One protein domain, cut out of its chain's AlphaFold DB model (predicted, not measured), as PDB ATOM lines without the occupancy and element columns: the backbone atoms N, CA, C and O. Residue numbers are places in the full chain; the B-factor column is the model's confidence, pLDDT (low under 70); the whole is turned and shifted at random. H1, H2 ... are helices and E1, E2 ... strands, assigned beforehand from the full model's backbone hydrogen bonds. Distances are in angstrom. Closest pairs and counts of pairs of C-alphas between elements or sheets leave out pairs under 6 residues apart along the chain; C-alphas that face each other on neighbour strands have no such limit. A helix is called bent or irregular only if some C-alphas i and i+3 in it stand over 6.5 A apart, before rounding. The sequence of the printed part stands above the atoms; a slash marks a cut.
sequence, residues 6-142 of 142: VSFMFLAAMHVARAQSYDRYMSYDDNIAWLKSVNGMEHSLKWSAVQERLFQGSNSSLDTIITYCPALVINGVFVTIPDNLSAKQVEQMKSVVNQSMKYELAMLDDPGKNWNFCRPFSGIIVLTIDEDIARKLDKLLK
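This is residues 6 to 142 of the 142 residues of an uncharacterized protein of Chryseolinea flava (UniProt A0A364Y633). A strongly twisted sheet of four strands has two helices, H2 and H3, over one face, and a side-by-side pair of helices, H4 and H5, by one end of its strands; from this compact body the first helix, H1, sticks out as a free arm. The printed part has 137 residues with five named helices and four named strands, in the order H1 H2 H3 E1 E2 H4 E3 E4 H5. The sheet runs E2 E1 E4 E3 and is mixed; the class is mixed, helices and strands. The whole is compact, with a radius of gyration of the C-alphas of 15.4 A and spans of 49 by 38 by 31 A, the arm making the length.

H1, residues 6 to 15, begins at C-alpha 6, (6.134, -27.312, -6.195), and is 15.4 A long. H2, residues 28 to 39, is 16.6 A long, and H3, residues 43 to 55, 18.9 A. H3 is only just irregular, with C-alphas 44 and 47 6.9 A apart. E1 is residues 69 to 74, 15.5 A, and E2 residues 77 to 79, 6.3 A. H4, residues 87 to 96, measures 14.5 A. E3 is residues 103 to 108, 16.5 A; E4, residues 121 to 129, 22.7 A, begins at C-alpha 121, (12.467, -2.650, 25.525). H5, residues 131 to 141, 15.3 A, ends at C-alpha 141, (-4.998, -4.903, 31.632).

E1 and E4 are parallel at 25 degrees, with N 73 and O 125 2.8 A apart, within hydrogen-bond range. E2 and E1 form an antiparallel hairpin, with N 77 and O 74 at 2.9 A; E3 and E4 form another, with N 106 and O 126 at 2.9 A. E2, H4, E3 is a split strand-helix-strand unit, two strands of one sheet joined through a helix, with E1 and E4 between them in the sheet, and its crossover is right-handed. H2, H3 and H5 on one face of the sheet make two layers. H2 has a height of 8.8 A over the sheet and runs along the strands, at 17 degrees to E4 on the local plane. H3 has a height of 9.6 A. H2 and H3, a helical hairpin, touch at Val 38 and Lys 46, their closest C-alphas, 5.6 A apart. H4, not on the sheet, touches H5, opposite ways at a shallow tilt of 7 degrees; their closest C-alphas, of Met 93 and Leu 137, are 6.4 A apart. H3, with residues 51 to 55 alone, only just touches H4, with 3 pairs of C-alphas within 8 A, the closest Phe 55 and Val 90 at 5.8 A. In H2, H4 and H5 every O i to N i+4 pair is within hydrogen-bond range; in H1 4 of 6 are, in H3 7 of 9.

The two C-alphas farthest apart, of Val 6 and Cys 118, are 49.3 A apart. Residues 6 to 16 stand free; the body without them spans 38 by 32 by 30 A. The printed part has no cut. The links H1 to H2, H3 to E1 and E3 to E4 are long. The mean pLDDT of the printed part is 76.4; it is under 70 in residues 6 to 22, 57 to 66, 99 to 100 and 111 to 120.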
ATOM      1  N   VAL A   6       6.020 -28.679  -6.738       45.00
ATOM      2  CA  VAL A   6       6.134 -27.312  -6.195       45.00
ATOM      3  C   VAL A   6       5.042 -27.026  -5.156       45.00
ATOM      4  O   VAL A   6       5.302 -26.352  -4.162       45.00
ATOM      5  N   SER A   7       3.851 -27.622  -5.295       37.31
ATOM      6  CA  SER A   7       2.754 -27.412  -4.337       37.31
ATOM      7  C   SER A   7       2.957 -28.107  -2.985       37.31
ATOM      8  O   SER A   7       2.361 -27.682  -1.999       37.31
ATOM      9  N   PHE A   8       3.807 -29.137  -2.894       39.44
ATOM     10  CA  PHE A   8       4.054 -29.832  -1.622       39.44
ATOM     11  C   PHE A   8       5.100 -29.120  -0.748       39.44
ATOM     12  O   PHE A   8       5.006 -29.155   0.477       39.44
ATOM     13  N   MET A   9       6.054 -28.400  -1.357       35.41
ATOM     14  CA  MET A   9       7.035 -27.602  -0.606       35.41
ATOM     15  C   MET A   9       6.437 -26.329   0.006       35.41
ATOM     16  O   MET A   9       6.871 -25.916   1.078       35.41
ATOM     17  N   PHE A  10       5.401 -25.748  -0.603       38.22
ATOM     18  CA  PHE A  10       4.698 -24.605  -0.008       38.22
ATOM     19  C   PHE A  10       3.802 -25.008   1.174       38.22
ATOM     20  O   PHE A  10       3.680 -24.257   2.142       38.22
ATOM     21  N   LEU A  11       3.230 -26.218   1.151       36.53
ATOM     22  CA  LEU A  11       2.392 -26.709   2.249       36.53
ATOM     23  C   LEU A  11       3.201 -27.094   3.499       36.53
ATOM     24  O   LEU A  11       2.702 -26.951   4.618       36.53
ATOM     25  N   ALA A  12       4.448 -27.542   3.318       37.09
ATOM     26  CA  ALA A  12       5.360 -27.852   4.418       37.09
ATOM     27  C   ALA A  12       5.884 -26.582   5.115       37.09
ATOM     28  O   ALA A  12       6.015 -26.574   6.335       37.09
ATOM     29  N   ALA A  13       6.102 -25.487   4.378       36.78
ATOM     30  CA  ALA A  13       6.515 -24.209   4.966       36.78
ATOM     31  C   ALA A  13       5.409 -23.564   5.826       36.78
ATOM     32  O   ALA A  13       5.705 -22.934   6.838       36.78
ATOM     33  N   MET A  14       4.131 -23.780   5.486       33.94
ATOM     34  CA  MET A  14       3.008 -23.298   6.302       33.94
ATOM     35  C   MET A  14       2.732 -24.140   7.561       33.94
ATOM     36  O   MET A  14       2.040 -23.666   8.458       33.94
ATOM     37  N   HIS A  15       3.287 -25.354   7.673       33.50
ATOM     38  CA  HIS A  15       3.084 -26.228   8.840       33.50
ATOM     39  C   HIS A  15       4.175 -26.132   9.916       33.50
ATOM     40  O   HIS A  15       3.987 -26.676  11.000       33.50
ATOM     41  N   VAL A  16       5.277 -25.414   9.671       36.16
ATOM     42  CA  VAL A  16       6.337 -25.195  10.682       36.16
ATOM     43  C   VAL A  16       6.153 -23.868  11.438       36.16
ATOM     44  O   VAL A  16       6.784 -23.640  12.462       36.16
ATOM     45  N   ALA A  17       5.215 -23.014  11.019       35.62
ATOM     46  CA  ALA A  17       4.895 -21.765  11.720       35.62
ATOM     47  C   ALA A  17       3.951 -21.947  12.929       35.62
ATOM     48  O   ALA A  17       3.460 -20.962  13.478       35.62
ATOM     49  N   ARG A  18       3.658 -23.189  13.339       37.34
ATOM     50  CA  ARG A  18       2.742 -23.486  14.447       37.34
ATOM     51  C   ARG A  18       3.507 -24.130  15.605       37.34
ATOM     52  O   ARG A  18       4.030 -25.228  15.457       37.34
ATOM     53  N   ALA A  19       3.486 -23.443  16.751       35.09
ATOM     54  CA  ALA A  19       3.946 -23.875  18.078       35.09
ATOM     55  C   ALA A  19       5.427 -23.668  18.458       35.09
ATOM     56  O   ALA A  19       5.960 -24.433  19.257       35.09
ATOM     57  N   GLN A  20       6.073 -22.587  18.012       41.56
ATOM     58  CA  GLN A  20       7.126 -21.997  18.849       41.56
ATOM     59  C   GLN A  20       6.446 -21.023  19.815       41.56
ATOM     60  O   GLN A  20       6.073 -19.919  19.428       41.56
ATOM     61  N   SER A  21       6.203 -21.455  21.057       50.91
ATOM     62  CA  SER A  21       5.772 -20.532  22.109       50.91
ATOM     63  C   SER A  21       6.941 -19.601  22.412       50.91
ATOM     64  O   SER A  21       7.930 -20.018  23.018       50.91
ATOM     65  N   TYR A  22       6.858 -18.363  21.942       61.88
ATOM     66  CA  TYR A  22       7.853 -17.352  22.263       61.88
ATOM     67  C   TYR A  22       7.614 -16.858  23.683       61.88
ATOM     68  O   TYR A  22       6.498 -16.465  24.018       61.88
ATOM     69  N   ASP A  23       8.667 -16.851  24.500       77.94
ATOM     70  CA  ASP A  23       8.618 -16.138  25.769       77.94
ATOM     71  C   ASP A  23       8.355 -14.648  25.496       77.94
ATOM     72  O   ASP A  23       8.814 -14.074  24.496       77.94
ATOM     73  N   ARG A  24       7.591 -14.001  26.376       83.94
ATOM     74  CA  ARG A  24       7.353 -12.559  26.295       83.94
ATOM     75  C   ARG A  24       8.685 -11.809  26.320       83.94
ATOM     76  O   ARG A  24       8.890 -10.884  25.529       83.94
ATOM     77  N   TYR A  25       9.583 -12.252  27.191       84.44
ATOM     78  CA  TYR A  25      10.881 -11.652  27.444       84.44
ATOM     79  C   TYR A  25      11.998 -12.493  26.808       84.44
ATOM     80  O   TYR A  25      12.096 -13.688  27.061       84.44
ATOM     81  N   MET A  26      12.847 -11.881  25.978       83.56
ATOM     82  CA  MET A  26      13.963 -12.563  25.295       83.56
ATOM     83  C   MET A  26      15.184 -11.647  25.141       83.56
ATOM     84  O   MET A  26      15.150 -10.497  25.576       83.56
ATOM     85  N   SER A  27      16.277 -12.137  24.548       85.31
ATOM     86  CA  SER A  27      17.438 -11.288  24.254       85.31
ATOM     87  C   SER A  27      17.082 -10.167  23.260       85.31
ATOM     88  O   SER A  27      16.063 -10.229  22.567       85.31
ATOM     89  N   TYR A  28      17.910  -9.118  23.185       84.69
ATOM     90  CA  TYR A  28      17.679  -8.014  22.247       84.69
ATOM     91  C   TYR A  28      17.626  -8.512  20.795       84.69
ATOM     92  O   TYR A  28      16.660  -8.226  20.086       84.69
ATOM     93  N   ASP A  29      18.619  -9.302  20.380       85.88
ATOM     94  CA  ASP A  29      18.737  -9.796  19.006       85.88
ATOM     95  C   ASP A  29      17.592 -10.745  18.637       85.88
ATOM     96  O   ASP A  29      17.011 -10.606  17.557       85.88
ATOM     97  N   ASP A  30      17.193 -11.637  19.552       86.94
ATOM     98  CA  ASP A  30      16.043 -12.527  19.339       86.94
ATOM     99  C   ASP A  30      14.752 -11.728  19.172       86.94
ATOM    100  O   ASP A  30      13.924 -12.037  18.314       86.94
ATOM    101  N   ASN A  31      14.587 -10.658  19.952       87.50
ATOM    102  CA  ASN A  31      13.413  -9.810  19.843       87.50
ATOM    103  C   ASN A  31      13.352  -9.091  18.491       87.50
ATOM    104  O   ASN A  31      12.290  -9.048  17.868       87.50
ATOM    105  N   ILE A  32      14.475  -8.537  18.029       87.19
ATOM    106  CA  ILE A  32      14.559  -7.892  16.714       87.19
ATOM    107  C   ILE A  32      14.293  -8.908  15.598       87.19
ATOM    108  O   ILE A  32      13.539  -8.617  14.667       87.19
ATOM    109  N   ALA A  33      14.862 -10.111  15.697       88.44
ATOM    110  CA  ALA A  33      14.611 -11.189  14.746       88.44
ATOM    111  C   ALA A  33      13.127 -11.592  14.722       88.44
ATOM    112  O   ALA A  33      12.543 -11.730  13.644       88.44
ATOM    113  N   TRP A  34      12.494 -11.701  15.893       90.19
ATOM    114  CA  TRP A  34      11.067 -11.988  16.011       90.19
ATOM    115  C   TRP A  34      10.208 -10.879  15.393       90.19
ATOM    116  O   TRP A  34       9.327 -11.182  14.591       90.19
ATOM    117  N   LEU A  35      10.486  -9.599  15.677       90.00
ATOM    118  CA  LEU A  35       9.749  -8.471  15.085       90.00
ATOM    119  C   LEU A  35       9.837  -8.484  13.555       90.00
ATOM    120  O   LEU A  35       8.820  -8.334  12.879       90.00
ATOM    121  N   LYS A  36      11.029  -8.726  12.996       89.81
ATOM    122  CA  LYS A  36      11.226  -8.852  11.542       89.81
ATOM    123  C   LYS A  36      10.465 -10.039  10.962       89.81
ATOM    124  O   LYS A  36       9.830  -9.898   9.918       89.81
ATOM    125  N   SER A  37      10.498 -11.184  11.643       90.62
ATOM    126  CA  SER A  37       9.761 -12.384  11.240       90.62
ATOM    127  C   SER A  37       8.258 -12.116  11.183       90.62
ATOM    128  O   SER A  37       7.646 -12.341  10.140       90.62
ATOM    129  N   VAL A  38       7.674 -11.558  12.248       90.56
ATOM    130  CA  VAL A  38       6.236 -11.254  12.290       90.56
ATOM    131  C   VAL A  38       5.869 -10.168  11.281       90.56
ATOM    132  O   VAL A  38       4.829 -10.260  10.630       90.56
ATOM    133  N   ASN A  39       6.729  -9.173  11.057       88.81
ATOM    134  CA  ASN A  39       6.463  -8.152  10.050       88.81
ATOM    135  C   ASN A  39       6.456  -8.709   8.610       88.81
ATOM    136  O   ASN A  39       5.768  -8.158   7.748       88.81
ATOM    137  N   GLY A  40       7.157  -9.818   8.357       87.44
ATOM    138  CA  GLY A  40       7.128 -10.546   7.085       87.44
ATOM    139  C   GLY A  40       5.948 -11.512   6.910       87.44
ATOM    140  O   GLY A  40       5.784 -12.056   5.821       87.44
ATOM    141  N   MET A  41       5.132 -11.749   7.944       90.25
ATOM    142  CA  MET A  41       3.968 -12.643   7.859       90.25
ATOM    143  C   MET A  41       2.786 -11.994   7.126       90.25
ATOM    144  O   MET A  41       2.658 -10.771   7.060       90.25
ATOM    145  N   GLU A  42       1.867 -12.831   6.642       87.56
ATOM    146  CA  GLU A  42       0.560 -12.395   6.140       87.56
ATOM    147  C   GLU A  42      -0.196 -11.581   7.194       87.56
ATOM    148  O   GLU A  42      -0.200 -11.939   8.376       87.56
ATOM    149  N   HIS A  43      -0.881 -10.512   6.767       82.50
ATOM    150  CA  HIS A  43      -1.566  -9.583   7.675       82.50
ATOM    151  C   HIS A  43      -2.480 -10.318   8.662       82.50
ATOM    152  O   HIS A  43      -2.423 -10.049   9.853       82.50
ATOM    153  N   SER A  44      -3.260 -11.296   8.193       81.94
ATOM    154  CA  SER A  44      -4.186 -12.088   9.016       81.94
ATOM    155  C   SER A  44      -3.516 -12.872  10.151       81.94
ATOM    156  O   SER A  44      -4.176 -13.178  11.143       81.94
ATOM    157  N   LEU A  45      -2.221 -13.180  10.032       86.00
ATOM    158  CA  LEU A  45      -1.461 -13.979  10.993       86.00
ATOM    159  C   LEU A  45      -0.641 -13.125  11.966       86.00
ATOM    160  O   LEU A  45      -0.365 -13.580  13.079       86.00
ATOM    161  N   LYS A  46      -0.287 -11.886  11.589       88.31
ATOM    162  CA  LYS A  46       0.594 -11.022  12.393       88.31
ATOM    163  C   LYS A  46       0.065 -10.808  13.805       88.31
ATOM    164  O   LYS A  46       0.797 -10.974  14.777       88.31
ATOM    165  N   TRP A  47      -1.215 -10.459  13.926       87.38
ATOM    166  CA  TRP A  47      -1.802 -10.181  15.232       87.38
ATOM    167  C   TRP A  47      -1.837 -11.418  16.126       87.38
ATOM    168  O   TRP A  47      -1.534 -11.323  17.310       87.38
ATOM    169  N   SER A  48      -2.117 -12.597  15.574       86.56
ATOM    170  CA  SER A  48      -2.111 -13.828  16.368       86.56
ATOM    171  C   SER A  48      -0.729 -14.167  16.908       86.56
ATOM    172  O   SER A  48      -0.630 -14.513  18.081       86.56
ATOM    173  N   ALA A  49       0.329 -13.967  16.119       88.38
ATOM    174  CA  ALA A  49       1.698 -14.115  16.608       88.38
ATOM    175  C   ALA A  49       2.010 -13.126  17.750       88.38
ATOM    176  O   ALA A  49       2.611 -13.502  18.758       88.38
ATOM    177  N   VAL A  50       1.547 -11.872  17.639       89.88
ATOM    178  CA  VAL A  50       1.680 -10.869  18.710       89.88
ATOM    179  C   VAL A  50       0.918 -11.289  19.967       89.88
ATOM    180  O   VAL A  50       1.470 -11.211  21.063       89.88
ATOM    181  N   GLN A  51      -0.323 -11.754  19.835       87.38
ATOM    182  CA  GLN A  51      -1.137 -12.203  20.968       87.38
ATOM    183  C   GLN A  51      -0.544 -13.417  21.670       87.38
ATOM    184  O   GLN A  51      -0.585 -13.487  22.898       87.38
ATOM    185  N   GLU A  52      -0.034 -14.382  20.906       85.25
ATOM    186  CA  GLU A  52       0.650 -15.548  21.457       85.25
ATOM    187  C   GLU A  52       1.837 -15.097  22.298       85.25
ATOM    188  O   GLU A  52       1.880 -15.395  23.482       85.25
ATOM    189  N   ARG A  53       2.724 -14.256  21.770       86.69
ATOM    190  CA  ARG A  53       3.888 -13.821  22.547       86.69
ATOM    191  C   ARG A  53       3.536 -12.915  23.733       86.69
ATOM    192  O   ARG A  53       4.028 -13.106  24.843       86.69
ATOM    193  N   LEU A  54       2.717 -11.887  23.517       86.62
ATOM    194  CA  LEU A  54       2.483 -10.865  24.536       86.62
ATOM    195  C   LEU A  54       1.553 -11.347  25.654       86.62
ATOM    196  O   LEU A  54       1.750 -10.973  26.812       86.62
ATOM    197  N   PHE A  55       0.558 -12.187  25.359       84.44
ATOM    198  CA  PHE A  55      -0.459 -12.566  26.344       84.44
ATOM    199  C   PHE A  55      -0.257 -13.944  26.971       84.44
ATOM    200  O   PHE A  55      -0.886 -14.209  27.984       84.44
ATOM    201  N   GLN A  56       0.606 -14.814  26.447       74.00
ATOM    202  CA  GLN A  56       0.731 -16.196  26.941       74.00
ATOM    203  C   GLN A  56       1.506 -16.335  28.270       74.00
ATOM    204  O   GLN A  56       1.641 -17.443  28.779       74.00
ATOM    205  N   GLY A  57       1.903 -15.213  28.885       62.78
ATOM    206  CA  GLY A  57       2.664 -15.181  30.137       62.78
ATOM    207  C   GLY A  57       4.143 -15.491  29.909       62.78
ATOM    208  O   GLY A  57       4.527 -15.998  28.858       62.78
ATOM    209  N   SER A  58       4.988 -15.139  30.874       64.19
ATOM    210  CA  SER A  58       6.405 -15.504  30.845       64.19
ATOM    211  C   SER A  58       6.631 -16.712  31.748       64.19
ATOM    212  O   SER A  58       6.170 -16.722  32.889       64.19
ATOM    213  N   ASN A  59       7.317 -17.733  31.232       57.28
ATOM    214  CA  ASN A  59       7.754 -18.892  32.020       57.28
ATOM    215  C   ASN A  59       9.202 -18.740  32.502       57.28
ATOM    216  O   ASN A  59       9.710 -19.629  33.187       57.28
ATOM    217  N   SER A  60       9.892 -17.660  32.128       56.31
ATOM    218  CA  SER A  60      11.281 -17.466  32.518       56.31
ATOM    219  C   SER A  60      11.373 -16.962  33.956       56.31
ATOM    220  O   SER A  60      10.838 -15.920  34.332       56.31
ATOM    221  N   SER A  61      12.114 -17.708  34.773       53.44
ATOM    222  CA  SER A  61      12.725 -17.171  35.982       53.44
ATOM    223  C   SER A  61      13.669 -16.046  35.552       53.44
ATOM    224  O   SER A  61      14.677 -16.313  34.900       53.44
ATOM    225  N   LEU A  62      13.330 -14.799  35.885       54.56
ATOM    226  CA  LEU A  62      14.050 -13.564  35.521       54.56
ATOM    227  C   LEU A  62      15.464 -13.439  36.129       54.56
ATOM    228  O   LEU A  62      16.059 -12.360  36.133       54.56
ATOM    229  N   ASP A  63      16.025 -14.523  36.646       50.59
ATOM    230  CA  ASP A  63      17.280 -14.486  37.367       50.59
ATOM    231  C   ASP A  63      18.443 -14.533  36.370       50.59
ATOM    232  O   ASP A  63      18.733 -15.570  35.781       50.59
ATOM    233  N   THR A  64      19.121 -13.386  36.224       49.97
ATOM    234  CA  THR A  64      20.484 -13.135  35.689       49.97
ATOM    235  C   THR A  64      20.681 -12.561  34.278       49.97
ATOM    236  O   THR A  64      21.771 -12.047  34.027       49.97
ATOM    237  N   ILE A  65      19.687 -12.511  33.384       65.94
ATOM    238  CA  ILE A  65      19.863 -11.940  32.026       65.94
ATOM    239  C   ILE A  65      18.916 -10.753  31.813       65.94
ATOM    240  O   ILE A  65      17.721 -10.864  32.072       65.94
ATOM    241  N   ILE A  66      19.434  -9.616  31.317       68.94
ATOM    242  CA  ILE A  66      18.583  -8.502  30.861       68.94
ATOM    243  C   ILE A  66      17.779  -8.999  29.663       68.94
ATOM    244  O   ILE A  66      18.330  -9.232  28.585       68.94
ATOM    245  N   THR A  67      16.478  -9.146  29.854       79.19
ATOM    246  CA  THR A  67      15.540  -9.522  28.805       79.19
ATOM    247  C   THR A  67      14.725  -8.317  28.355       79.19
ATOM    248  O   THR A  67      14.535  -7.342  29.084       79.19
ATOM    249  N   TYR A  68      14.259  -8.378  27.115       81.44
ATOM    250  CA  TYR A  68      13.556  -7.308  26.431       81.44
ATOM    251  C   TYR A  68      12.199  -7.808  25.932       81.44
ATOM    252  O   TYR A  68      12.040  -8.963  25.529       81.44
ATOM    253  N   CYS A  69      11.226  -6.905  25.944       85.81
ATOM    254  CA  CYS A  69       9.882  -7.088  25.407       85.81
ATOM    255  C   CYS A  69       9.562  -5.865  24.531       85.81
ATOM    256  O   CYS A  69       9.975  -4.754  24.891       85.81
ATOM    257  N   PRO A  70       8.873  -6.017  23.387       87.94
ATOM    258  CA  PRO A  70       8.500  -4.864  22.586       87.94
ATOM    259  C   PRO A  70       7.431  -4.049  23.317       87.94
ATOM    260  O   PRO A  70       6.537  -4.601  23.964       87.94
ATOM    261  N   ALA A  71       7.498  -2.726  23.198       88.00
ATOM    262  CA  ALA A  71       6.462  -1.867  23.756       88.00
ATOM    263  C   ALA A  71       5.173  -2.006  22.935       88.00
ATOM    264  O   ALA A  71       5.215  -1.935  21.707       88.00
ATOM    265  N   LEU A  72       4.026  -2.168  23.596       89.94
ATOM    266  CA  LEU A  72       2.722  -2.173  22.936       89.94
ATOM    267  C   LEU A  72       2.088  -0.783  23.035       89.94
ATOM    268  O   LEU A  72       1.922  -0.239  24.128       89.94
ATOM    269  N   VAL A  73       1.717  -0.224  21.890       90.69
ATOM    270  CA  VAL A  73       0.977   1.031  21.766       90.69
ATOM    271  C   VAL A  73      -0.370   0.719  21.142       90.69
ATOM    272  O   VAL A  73      -0.424   0.150  20.056       90.69
ATOM    273  N   ILE A  74      -1.457   1.100  21.806       91.06
ATOM    274  CA  ILE A  74      -2.820   0.892  21.313       91.06
ATOM    275  C   ILE A  74      -3.480   2.247  21.136       91.06
ATOM    276  O   ILE A  74      -3.592   3.003  22.100       91.06
ATOM    277  N   ASN A  75      -3.887   2.574  19.908       92.25
ATOM    278  CA  ASN A  75      -4.482   3.871  19.558       92.25
ATOM    279  C   ASN A  75      -3.664   5.074  20.089       92.25
ATOM    280  O   ASN A  75      -4.217   6.052  20.584       92.25
ATOM    281  N   GLY A  76      -2.331   4.981  20.027       87.56
ATOM    282  CA  GLY A  76      -1.410   6.022  20.503       87.56
ATOM    283  C   GLY A  76      -1.107   6.007  22.008       87.56
ATOM    284  O   GLY A  76      -0.318   6.829  22.468       87.56
ATOM    285  N   VAL A  77      -1.678   5.079  22.780       87.94
ATOM    286  CA  VAL A  77      -1.461   4.963  24.230       87.94
ATOM    287  C   VAL A  77      -0.533   3.792  24.535       87.94
ATOM    288  O   VAL A  77      -0.751   2.683  24.057       87.94
ATOM    289  N   PHE A  78       0.488   4.021  25.361       86.94
ATOM    290  CA  PHE A  78       1.347   2.949  25.858       86.94
ATOM    291  C   PHE A  78       0.598   2.022  26.802       86.94
ATOM    292  O   PHE A  78      -0.010   2.459  27.779       86.94
ATOM    293  N   VAL A  79       0.702   0.728  26.529       86.00
ATOM    294  CA  VAL A  79       0.019  -0.313  27.279       86.00
ATOM    295  C   VAL A  79       1.042  -1.156  28.021       86.00
ATOM    296  O   VAL A  79       1.965  -1.717  27.433       86.00
ATOM    297  N   THR A  80       0.862  -1.257  29.336       83.69
ATOM    298  CA  THR A  80       1.649  -2.164  30.176       83.69
ATOM    299  C   THR A  80       0.878  -3.462  30.336       83.69
ATOM    300  O   THR A  80      -0.258  -3.452  30.802       83.69
ATOM    301  N   ILE A  81       1.489  -4.578  29.949       84.31
ATOM    302  CA  ILE A  81       0.895  -5.902  30.127       84.31
ATOM    303  C   ILE A  81       1.367  -6.457  31.475       84.31
ATOM    304  O   ILE A  81       2.579  -6.544  31.679       84.31
ATOM    305  N   PRO A  82       0.457  -6.847  32.386       81.06
ATOM    306  CA  PRO A  82       0.833  -7.475  33.647       81.06
ATOM    307  C   PRO A  82       1.694  -8.725  33.432       81.06
ATOM    308  O   PRO A  82       1.410  -9.542  32.550       81.06
ATOM    309  N   ASP A  83       2.737  -8.901  34.245       76.56
ATOM    310  CA  ASP A  83       3.632 -10.067  34.165       76.56
ATOM    311  C   ASP A  83       2.894 -11.374  34.478       76.56
ATOM    312  O   ASP A  83       3.058 -12.369  33.775       76.56
ATOM    313  N   ASN A  84       1.977 -11.322  35.446       77.06
ATOM    314  CA  ASN A  84       1.175 -12.457  35.885       77.06
ATOM    315  C   ASN A  84      -0.272 -12.305  35.408       77.06
ATOM    316  O   ASN A  84      -1.114 -11.745  36.109       77.06
ATOM    317  N   LEU A  85      -0.568 -12.801  34.208       80.00
ATOM    318  CA  LEU A  85      -1.939 -12.915  33.714       80.00
ATOM    319  C   LEU A  85      -2.500 -14.296  34.053       80.00
ATOM    320  O   LEU A  85      -1.874 -15.314  33.766       80.00
ATOM    321  N   SER A  86      -3.709 -14.349  34.610       83.25
ATOM    322  CA  SER A  86      -4.424 -15.622  34.745       83.25
ATOM    323  C   SER A  86      -4.844 -16.162  33.374       83.25
ATOM    324  O   SER A  86      -5.160 -15.387  32.471       83.25
ATOM    325  N   ALA A  87      -4.942 -17.487  33.225       83.88
ATOM    326  CA  ALA A  87      -5.414 -18.114  31.983       83.88
ATOM    327  C   ALA A  87      -6.758 -17.528  31.504       83.88
ATOM    328  O   ALA A  87      -6.928 -17.225  30.325       83.88
ATOM    329  N   LYS A  88      -7.671 -17.249  32.444       87.25
ATOM    330  CA  LYS A  88      -8.956 -16.594  32.168       87.25
ATOM    331  C   LYS A  88      -8.788 -15.186  31.583       87.25
ATOM    332  O   LYS A  88      -9.484 -14.844  30.632       87.25
ATOM    333  N   GLN A  89      -7.878 -14.370  32.120       85.56
ATOM    334  CA  GLN A  89      -7.595 -13.039  31.565       85.56
ATOM    335  C   GLN A  89      -7.001 -13.140  30.159       85.56
ATOM    336  O   GLN A  89      -7.406 -12.391  29.273       85.56
ATOM    337  N   VAL A  90      -6.094 -14.094  29.925       85.19
ATOM    338  CA  VAL A  90      -5.514 -14.339  28.595       85.19
ATOM    339  C   VAL A  90      -6.601 -14.677  27.576       85.19
ATOM    340  O   VAL A  90      -6.637 -14.087  26.496       85.19
ATOM    341  N   GLU A  91      -7.516 -15.581  27.921       87.00
ATOM    342  CA  GLU A  91      -8.653 -15.942  27.067       87.00
ATOM    343  C   GLU A  91      -9.574 -14.747  26.799       87.00
ATOM    344  O   GLU A  91      -9.943 -14.491  25.650       87.00
ATOM    345  N   GLN A  92      -9.898 -13.964  27.833       86.94
ATOM    346  CA  GLN A  92     -10.726 -12.766  27.700       86.94
ATOM    347  C   GLN A  92     -10.092 -11.736  26.758       86.94
ATOM    348  O   GLN A  92     -10.766 -11.247  25.850       86.94
ATOM    349  N   MET A  93      -8.795 -11.458  26.901       85.44
ATOM    350  CA  MET A  93      -8.079 -10.544  26.006       85.44
ATOM    351  C   MET A  93      -8.054 -11.059  24.566       85.44
ATOM    352  O   MET A  93      -8.338 -10.298  23.638       85.44
ATOM    353  N   LYS A  94      -7.786 -12.357  24.363       85.25
ATOM    354  CA  LYS A  94      -7.815 -12.976  23.029       85.25
ATOM    355  C   LYS A  94      -9.204 -12.891  22.386       85.25
ATOM    356  O   LYS A  94      -9.299 -12.668  21.183       85.25
ATOM    357  N   SER A  95     -10.273 -13.009  23.177       84.88
ATOM    358  CA  SER A  95     -11.653 -12.912  22.679       84.88
ATOM    359  C   SER A  95     -12.061 -11.497  22.254       84.88
ATOM    360  O   SER A  95     -12.736 -11.328  21.236       84.88
ATOM    361  N   VAL A  96     -11.637 -10.478  23.014       83.50
ATOM    362  CA  VAL A  96     -11.945  -9.063  22.749       83.50
ATOM    363  C   VAL A  96     -11.257  -8.605  21.472       83.50
ATOM    364  O   VAL A  96     -11.842  -7.874  20.679       83.50
ATOM    365  N   VAL A  97     -10.031  -9.074  21.268       74.50
ATOM    366  CA  VAL A  97      -9.144  -8.639  20.196       74.50
ATOM    367  C   VAL A  97      -8.957  -9.797  19.211       74.50
ATOM    368  O   VAL A  97      -7.859 -10.323  19.041       74.50
ATOM    369  N   ASN A  98     -10.057 -10.288  18.643       75.75
ATOM    370  CA  ASN A  98     -10.048 -11.489  17.804       75.75
ATOM    371  C   ASN A  98      -9.603 -11.202  16.355       75.75
ATOM    372  O   ASN A  98      -9.616 -10.064  15.899       75.75
ATOM    373  N   GLN A  99      -9.253 -12.249  15.600       64.69
ATOM    374  CA  GLN A  99      -8.791 -12.134  14.205       64.69
ATOM    375  C   GLN A  99      -9.811 -11.493  13.244       64.69
ATOM    376  O   GLN A  99      -9.426 -11.053  12.166       64.69
ATOM    377  N   SER A 100     -11.099 -11.457  13.607       67.88
ATOM    378  CA  SER A 100     -12.160 -10.877  12.772       67.88
ATOM    379  C   SER A 100     -12.347  -9.372  12.969       67.88
ATOM    380  O   SER A 100     -13.118  -8.755  12.235       67.88
ATOM    381  N   MET A 101     -11.650  -8.767  13.935       79.06
ATOM    382  CA  MET A 101     -11.677  -7.319  14.106       79.06
ATOM    383  C   MET A 101     -10.930  -6.630  12.961       79.06
ATOM    384  O   MET A 101      -9.956  -7.157  12.421       79.06
ATOM    385  N   LYS A 102     -11.341  -5.407  12.633       82.50
ATOM    386  CA  LYS A 102     -10.516  -4.533  11.804       82.50
ATOM    387  C   LYS A 102      -9.389  -3.982  12.664       82.50
ATOM    388  O   LYS A 102      -9.642  -3.463  13.749       82.50
ATOM    389  N   TYR A 103      -8.162  -4.110  12.182       87.69
ATOM    390  CA  TYR A 103      -7.004  -3.530  12.837       87.69
ATOM    391  C   TYR A 103      -5.936  -3.153  11.833       87.69
ATOM    392  O   TYR A 103      -5.841  -3.750  10.760       87.69
ATOM    393  N   GLU A 104      -5.105  -2.207  12.238       89.44
ATOM    394  CA  GLU A 104      -3.831  -1.932  11.595       89.44
ATOM    395  C   GLU A 104      -2.718  -2.251  12.584       89.44
ATOM    396  O   GLU A 104      -2.816  -1.944  13.776       89.44
ATOM    397  N   LEU A 105      -1.669  -2.902  12.090       90.44
ATOM    398  CA  LEU A 105      -0.531  -3.305  12.898       90.44
ATOM    399  C   LEU A 105       0.753  -2.826  12.233       90.44
ATOM    400  O   LEU A 105       1.085  -3.256  11.127       90.44
ATOM    401  N   ALA A 106       1.487  -1.970  12.933       90.19
ATOM    402  CA  ALA A 106       2.822  -1.549  12.544       90.19
ATOM    403  C   ALA A 106       3.839  -2.034  13.579       90.19
ATOM    404  O   ALA A 106       3.569  -2.054  14.780       90.19
ATOM    405  N   MET A 107       5.013  -2.437  13.105       90.25
ATOM    406  CA  MET A 107       6.115  -2.892  13.945       90.25
ATOM    407  C   MET A 107       7.351  -2.074  13.612       90.25
ATOM    408  O   MET A 107       7.731  -1.977  12.447       90.25
ATOM    409  N   LEU A 108       7.955  -1.491  14.638       86.19
ATOM    410  CA  LEU A 108       9.192  -0.730  14.552       86.19
ATOM    411  C   LEU A 108      10.261  -1.538  15.276       86.19
ATOM    412  O   LEU A 108      10.167  -1.731  16.484       86.19
ATOM    413  N   ASP A 109      11.244  -2.045  14.546       78.50
ATOM    414  CA  ASP A 109      12.387  -2.776  15.093       78.50
ATOM    415  C   ASP A 109      13.479  -1.826  15.611       78.50
ATOM    416  O   ASP A 109      14.112  -2.124  16.621       78.50
ATOM    417  N   ASP A 110      13.620  -0.642  15.012       77.88
ATOM    418  CA  ASP A 110      14.405   0.471  15.553       77.88
ATOM    419  C   ASP A 110      13.497   1.686  15.829       77.88
ATOM    420  O   ASP A 110      13.100   2.392  14.898       77.88
ATOM    421  N   PRO A 111      13.132   1.959  17.095       65.69
ATOM    422  CA  PRO A 111      12.329   3.132  17.437       65.69
ATOM    423  C   PRO A 111      13.104   4.451  17.238       65.69
ATOM    424  O   PRO A 111      12.500   5.525  17.227       65.69
ATOM    425  N   GLY A 112      14.425   4.407  17.053       68.44
ATOM    426  CA  GLY A 112      15.292   5.575  16.969       68.44
ATOM    427  C   GLY A 112      15.714   6.119  18.339       68.44
ATOM    428  O   GLY A 112      15.254   5.692  19.396       68.44
ATOM    429  N   LYS A 113      16.614   7.110  18.329       61.84
ATOM    430  CA  LYS A 113      17.339   7.590  19.526       61.84
ATOM    431  C   LYS A 113      16.532   8.461  20.502       61.84
ATOM    432  O   LYS A 113      17.064   8.842  21.538       61.84
ATOM    433  N   ASN A 114      15.279   8.795  20.188       67.50
ATOM    434  CA  ASN A 114      14.500   9.798  20.930       67.50
ATOM    435  C   ASN A 114      13.462   9.204  21.895       67.50
ATOM    436  O   ASN A 114      12.602   9.933  22.387       67.50
ATOM    437  N   TRP A 115      13.524   7.900  22.170       68.25
ATOM    438  CA  TRP A 115      12.573   7.241  23.061       68.25
ATOM    439  C   TRP A 115      13.209   6.902  24.403       68.25
ATOM    440  O   TRP A 115      14.159   6.129  24.475       68.25
ATOM    441  N   ASN A 116      12.632   7.448  25.470       62.12
ATOM    442  CA  ASN A 116      13.023   7.144  26.840       62.12
ATOM    443  C   ASN A 116      11.957   6.258  27.482       62.12
ATOM    444  O   ASN A 116      10.830   6.697  27.700       62.12
ATOM    445  N   PHE A 117      12.329   5.021  27.804       65.88
ATOM    446  CA  PHE A 117      11.482   4.074  28.521       65.88
ATOM    447  C   PHE A 117      12.142   3.675  29.837       65.88
ATOM    448  O   PHE A 117      13.345   3.446  29.899       65.88
ATOM    449  N   CYS A 118      11.337   3.534  30.890       61.66
ATOM    450  CA  CYS A 118      11.814   3.119  32.213       61.66
ATOM    451  C   CYS A 118      12.062   1.601  32.334       61.66
ATOM    452  O   CYS A 118      12.334   1.117  33.429       61.66
ATOM    453  N   ARG A 119      11.921   0.835  31.243       64.62
ATOM    454  CA  ARG A 119      12.144  -0.617  31.194       64.62
ATOM    455  C   ARG A 119      12.947  -0.985  29.942       64.62
ATOM    456  O   ARG A 119      12.769  -0.315  28.922       64.62
ATOM    457  N   PRO A 120      13.787  -2.038  29.991       68.00
ATOM    458  CA  PRO A 120      14.438  -2.567  28.798       68.00
ATOM    459  C   PRO A 120      13.371  -2.983  27.782       68.00
ATOM    460  O   PRO A 120      12.540  -3.850  28.053       68.00
ATOM    461  N   PHE A 121      13.375  -2.342  26.621       76.88
ATOM    462  CA  PHE A 121      12.467  -2.650  25.525       76.88
ATOM    463  C   PHE A 121      13.266  -2.760  24.230       76.88
ATOM    464  O   PHE A 121      14.328  -2.149  24.087       76.88
ATOM    465  N   SER A 122      12.765  -3.548  23.291       81.62
ATOM    466  CA  SER A 122      13.319  -3.613  21.944       81.62
ATOM    467  C   SER A 122      12.174  -3.574  20.944       81.62
ATOM    468  O   SER A 122      11.325  -4.460  20.884       81.62
ATOM    469  N   GLY A 123      12.119  -2.476  20.197       86.50
ATOM    470  CA  GLY A 123      11.062  -2.203  19.238       86.50
ATOM    471  C   GLY A 123       9.696  -1.848  19.836       86.50
ATOM    472  O   GLY A 123       9.465  -1.880  21.048       86.50
ATOM    473  N   ILE A 124       8.787  -1.458  18.947       89.00
ATOM    474  CA  ILE A 124       7.439  -0.982  19.260       89.00
ATOM    475  C   ILE A 124       6.445  -1.692  18.346       89.00
ATOM    476  O   ILE A 124       6.652  -1.787  17.138       89.00
ATOM    477  N   ILE A 125       5.345  -2.156  18.923       91.94
ATOM    478  CA  ILE A 125       4.179  -2.661  18.209       91.94
ATOM    479  C   ILE A 125       3.078  -1.618  18.360       91.94
ATOM    480  O   ILE A 125       2.631  -1.339  19.471       91.94
ATOM    481  N   VAL A 126       2.637  -1.051  17.244       92.12
ATOM    482  CA  VAL A 126       1.518  -0.112  17.194       92.12
ATOM    483  C   VAL A 126       0.302  -0.851  16.662       92.12
ATOM    484  O   VAL A 126       0.314  -1.338  15.532       92.12
ATOM    485  N   LEU A 127      -0.734  -0.932  17.488       92.00
ATOM    486  CA  LEU A 127      -2.027  -1.511  17.167       92.00
ATOM    487  C   LEU A 127      -3.077  -0.398  17.104       92.00
ATOM    488  O   LEU A 127      -3.354   0.263  18.108       92.00
ATOM    489  N   THR A 128      -3.702  -0.234  15.945       92.75
ATOM    490  CA  THR A 128      -4.867   0.641  15.775       92.75
ATOM    491  C   THR A 128      -6.116  -0.221  15.652       92.75
ATOM    492  O   THR A 128      -6.191  -1.074  14.768       92.75
ATOM    493  N   ILE A 129      -7.083  -0.018  16.546       92.06
ATOM    494  CA  ILE A 129      -8.343  -0.776  16.646       92.06
ATOM    495  C   ILE A 129      -9.509   0.150  17.001       92.06
ATOM    496  O   ILE A 129      -9.305   1.277  17.457       92.06
ATOM    497  N   ASP A 130     -10.740  -0.342  16.855       92.12
ATOM    498  CA  ASP A 130     -11.939   0.384  17.285       92.12
ATOM    499  C   ASP A 130     -11.853   0.797  18.764       92.12
ATOM    500  O   ASP A 130     -11.459   0.013  19.636       92.12
ATOM    501  N   GLU A 131     -12.271   2.028  19.070       90.00
ATOM    502  CA  GLU A 131     -12.160   2.608  20.416       90.00
ATOM    503  C   GLU A 131     -12.904   1.776  21.476       90.00
ATOM    504  O   GLU A 131     -12.429   1.606  22.599       90.00
ATOM    505  N   ASP A 132     -14.044   1.181  21.115       90.31
ATOM    506  CA  ASP A 132     -14.792   0.278  21.994       90.31
ATOM    507  C   ASP A 132     -14.001  -0.972  22.385       90.31
ATOM    508  O   ASP A 132     -14.106  -1.448  23.519       90.31
ATOM    509  N   ILE A 133     -13.201  -1.504  21.461       90.19
ATOM    510  CA  ILE A 133     -12.344  -2.666  21.699       90.19
ATOM    511  C   ILE A 133     -11.151  -2.241  22.557       90.19
ATOM    512  O   ILE A 133     -10.864  -2.900  23.558       90.19
ATOM    513  N   ALA A 134     -10.524  -1.104  22.242       89.31
ATOM    514  CA  ALA A 134      -9.426  -0.546  23.032       89.31
ATOM    515  C   ALA A 134      -9.835  -0.315  24.497       89.31
ATOM    516  O   ALA A 134      -9.129  -0.740  25.412       89.31
ATOM    517  N   ARG A 135     -11.022   0.260  24.739       87.94
ATOM    518  CA  ARG A 135     -11.569   0.470  26.093       87.94
ATOM    519  C   ARG A 135     -11.827  -0.834  26.844       87.94
ATOM    520  O   ARG A 135     -11.649  -0.886  28.060       87.94
ATOM    521  N   LYS A 136     -12.276  -1.889  26.156       89.38
ATOM    522  CA  LYS A 136     -12.461  -3.216  26.770       89.38
ATOM    523  C   LYS A 136     -11.122  -3.842  27.144       89.38
ATOM    524  O   LYS A 136     -11.016  -4.418  28.222       89.38
ATOM    525  N   LEU A 137     -10.123  -3.713  26.278       87.38
ATOM    526  CA  LEU A 137      -8.790  -4.251  26.514       87.38
ATOM    527  C   LEU A 137      -8.078  -3.531  27.668       87.38
ATOM    528  O   LEU A 137      -7.538  -4.198  28.543       87.38
ATOM    529  N   ASP A 138      -8.151  -2.199  27.738       85.62
ATOM    530  CA  ASP A 138      -7.591  -1.407  28.847       85.62
ATOM    531  C   ASP A 138      -8.159  -1.838  30.211       85.62
ATOM    532  O   ASP A 138      -7.417  -1.996  31.176       85.62
ATOM    533  N   LYS A 139      -9.465  -2.131  30.281       86.75
ATOM    534  CA  LYS A 139     -10.106  -2.650  31.502       86.75
ATOM    535  C   LYS A 139      -9.620  -4.038  31.921       86.75
ATOM    536  O   LYS A 139      -9.757  -4.374  33.087       86.75
ATOM    537  N   LEU A 140      -9.135  -4.856  30.986       85.31
ATOM    538  CA  LEU A 140      -8.608  -6.193  31.284       85.31
ATOM    539  C   LEU A 140      -7.136  -6.166  31.710       85.31
ATOM    540  O   LEU A 140      -6.662  -7.131  32.305       85.31
ATOM    541  N   LEU A 141      -6.425  -5.090  31.366       79.06
ATOM    542  CA  LEU A 141      -4.998  -4.903  31.632       79.06
ATOM    543  C   LEU A 141      -4.712  -4.119  32.923       79.06
ATOM    544  O   LEU A 141      -3.557  -4.057  33.341       79.06
ATOM    545  N   LYS A 142      -5.750  -3.543  33.539       76.19
ATOM    546  CA  LYS A 142      -5.733  -2.889  34.856       76.19
ATOM    547  C   LYS A 142      -6.223  -3.843  35.938       76.19
ATOM    548  O   LYS A 142      -5.655  -3.775  37.047       76.19
TER     549      LYS A 142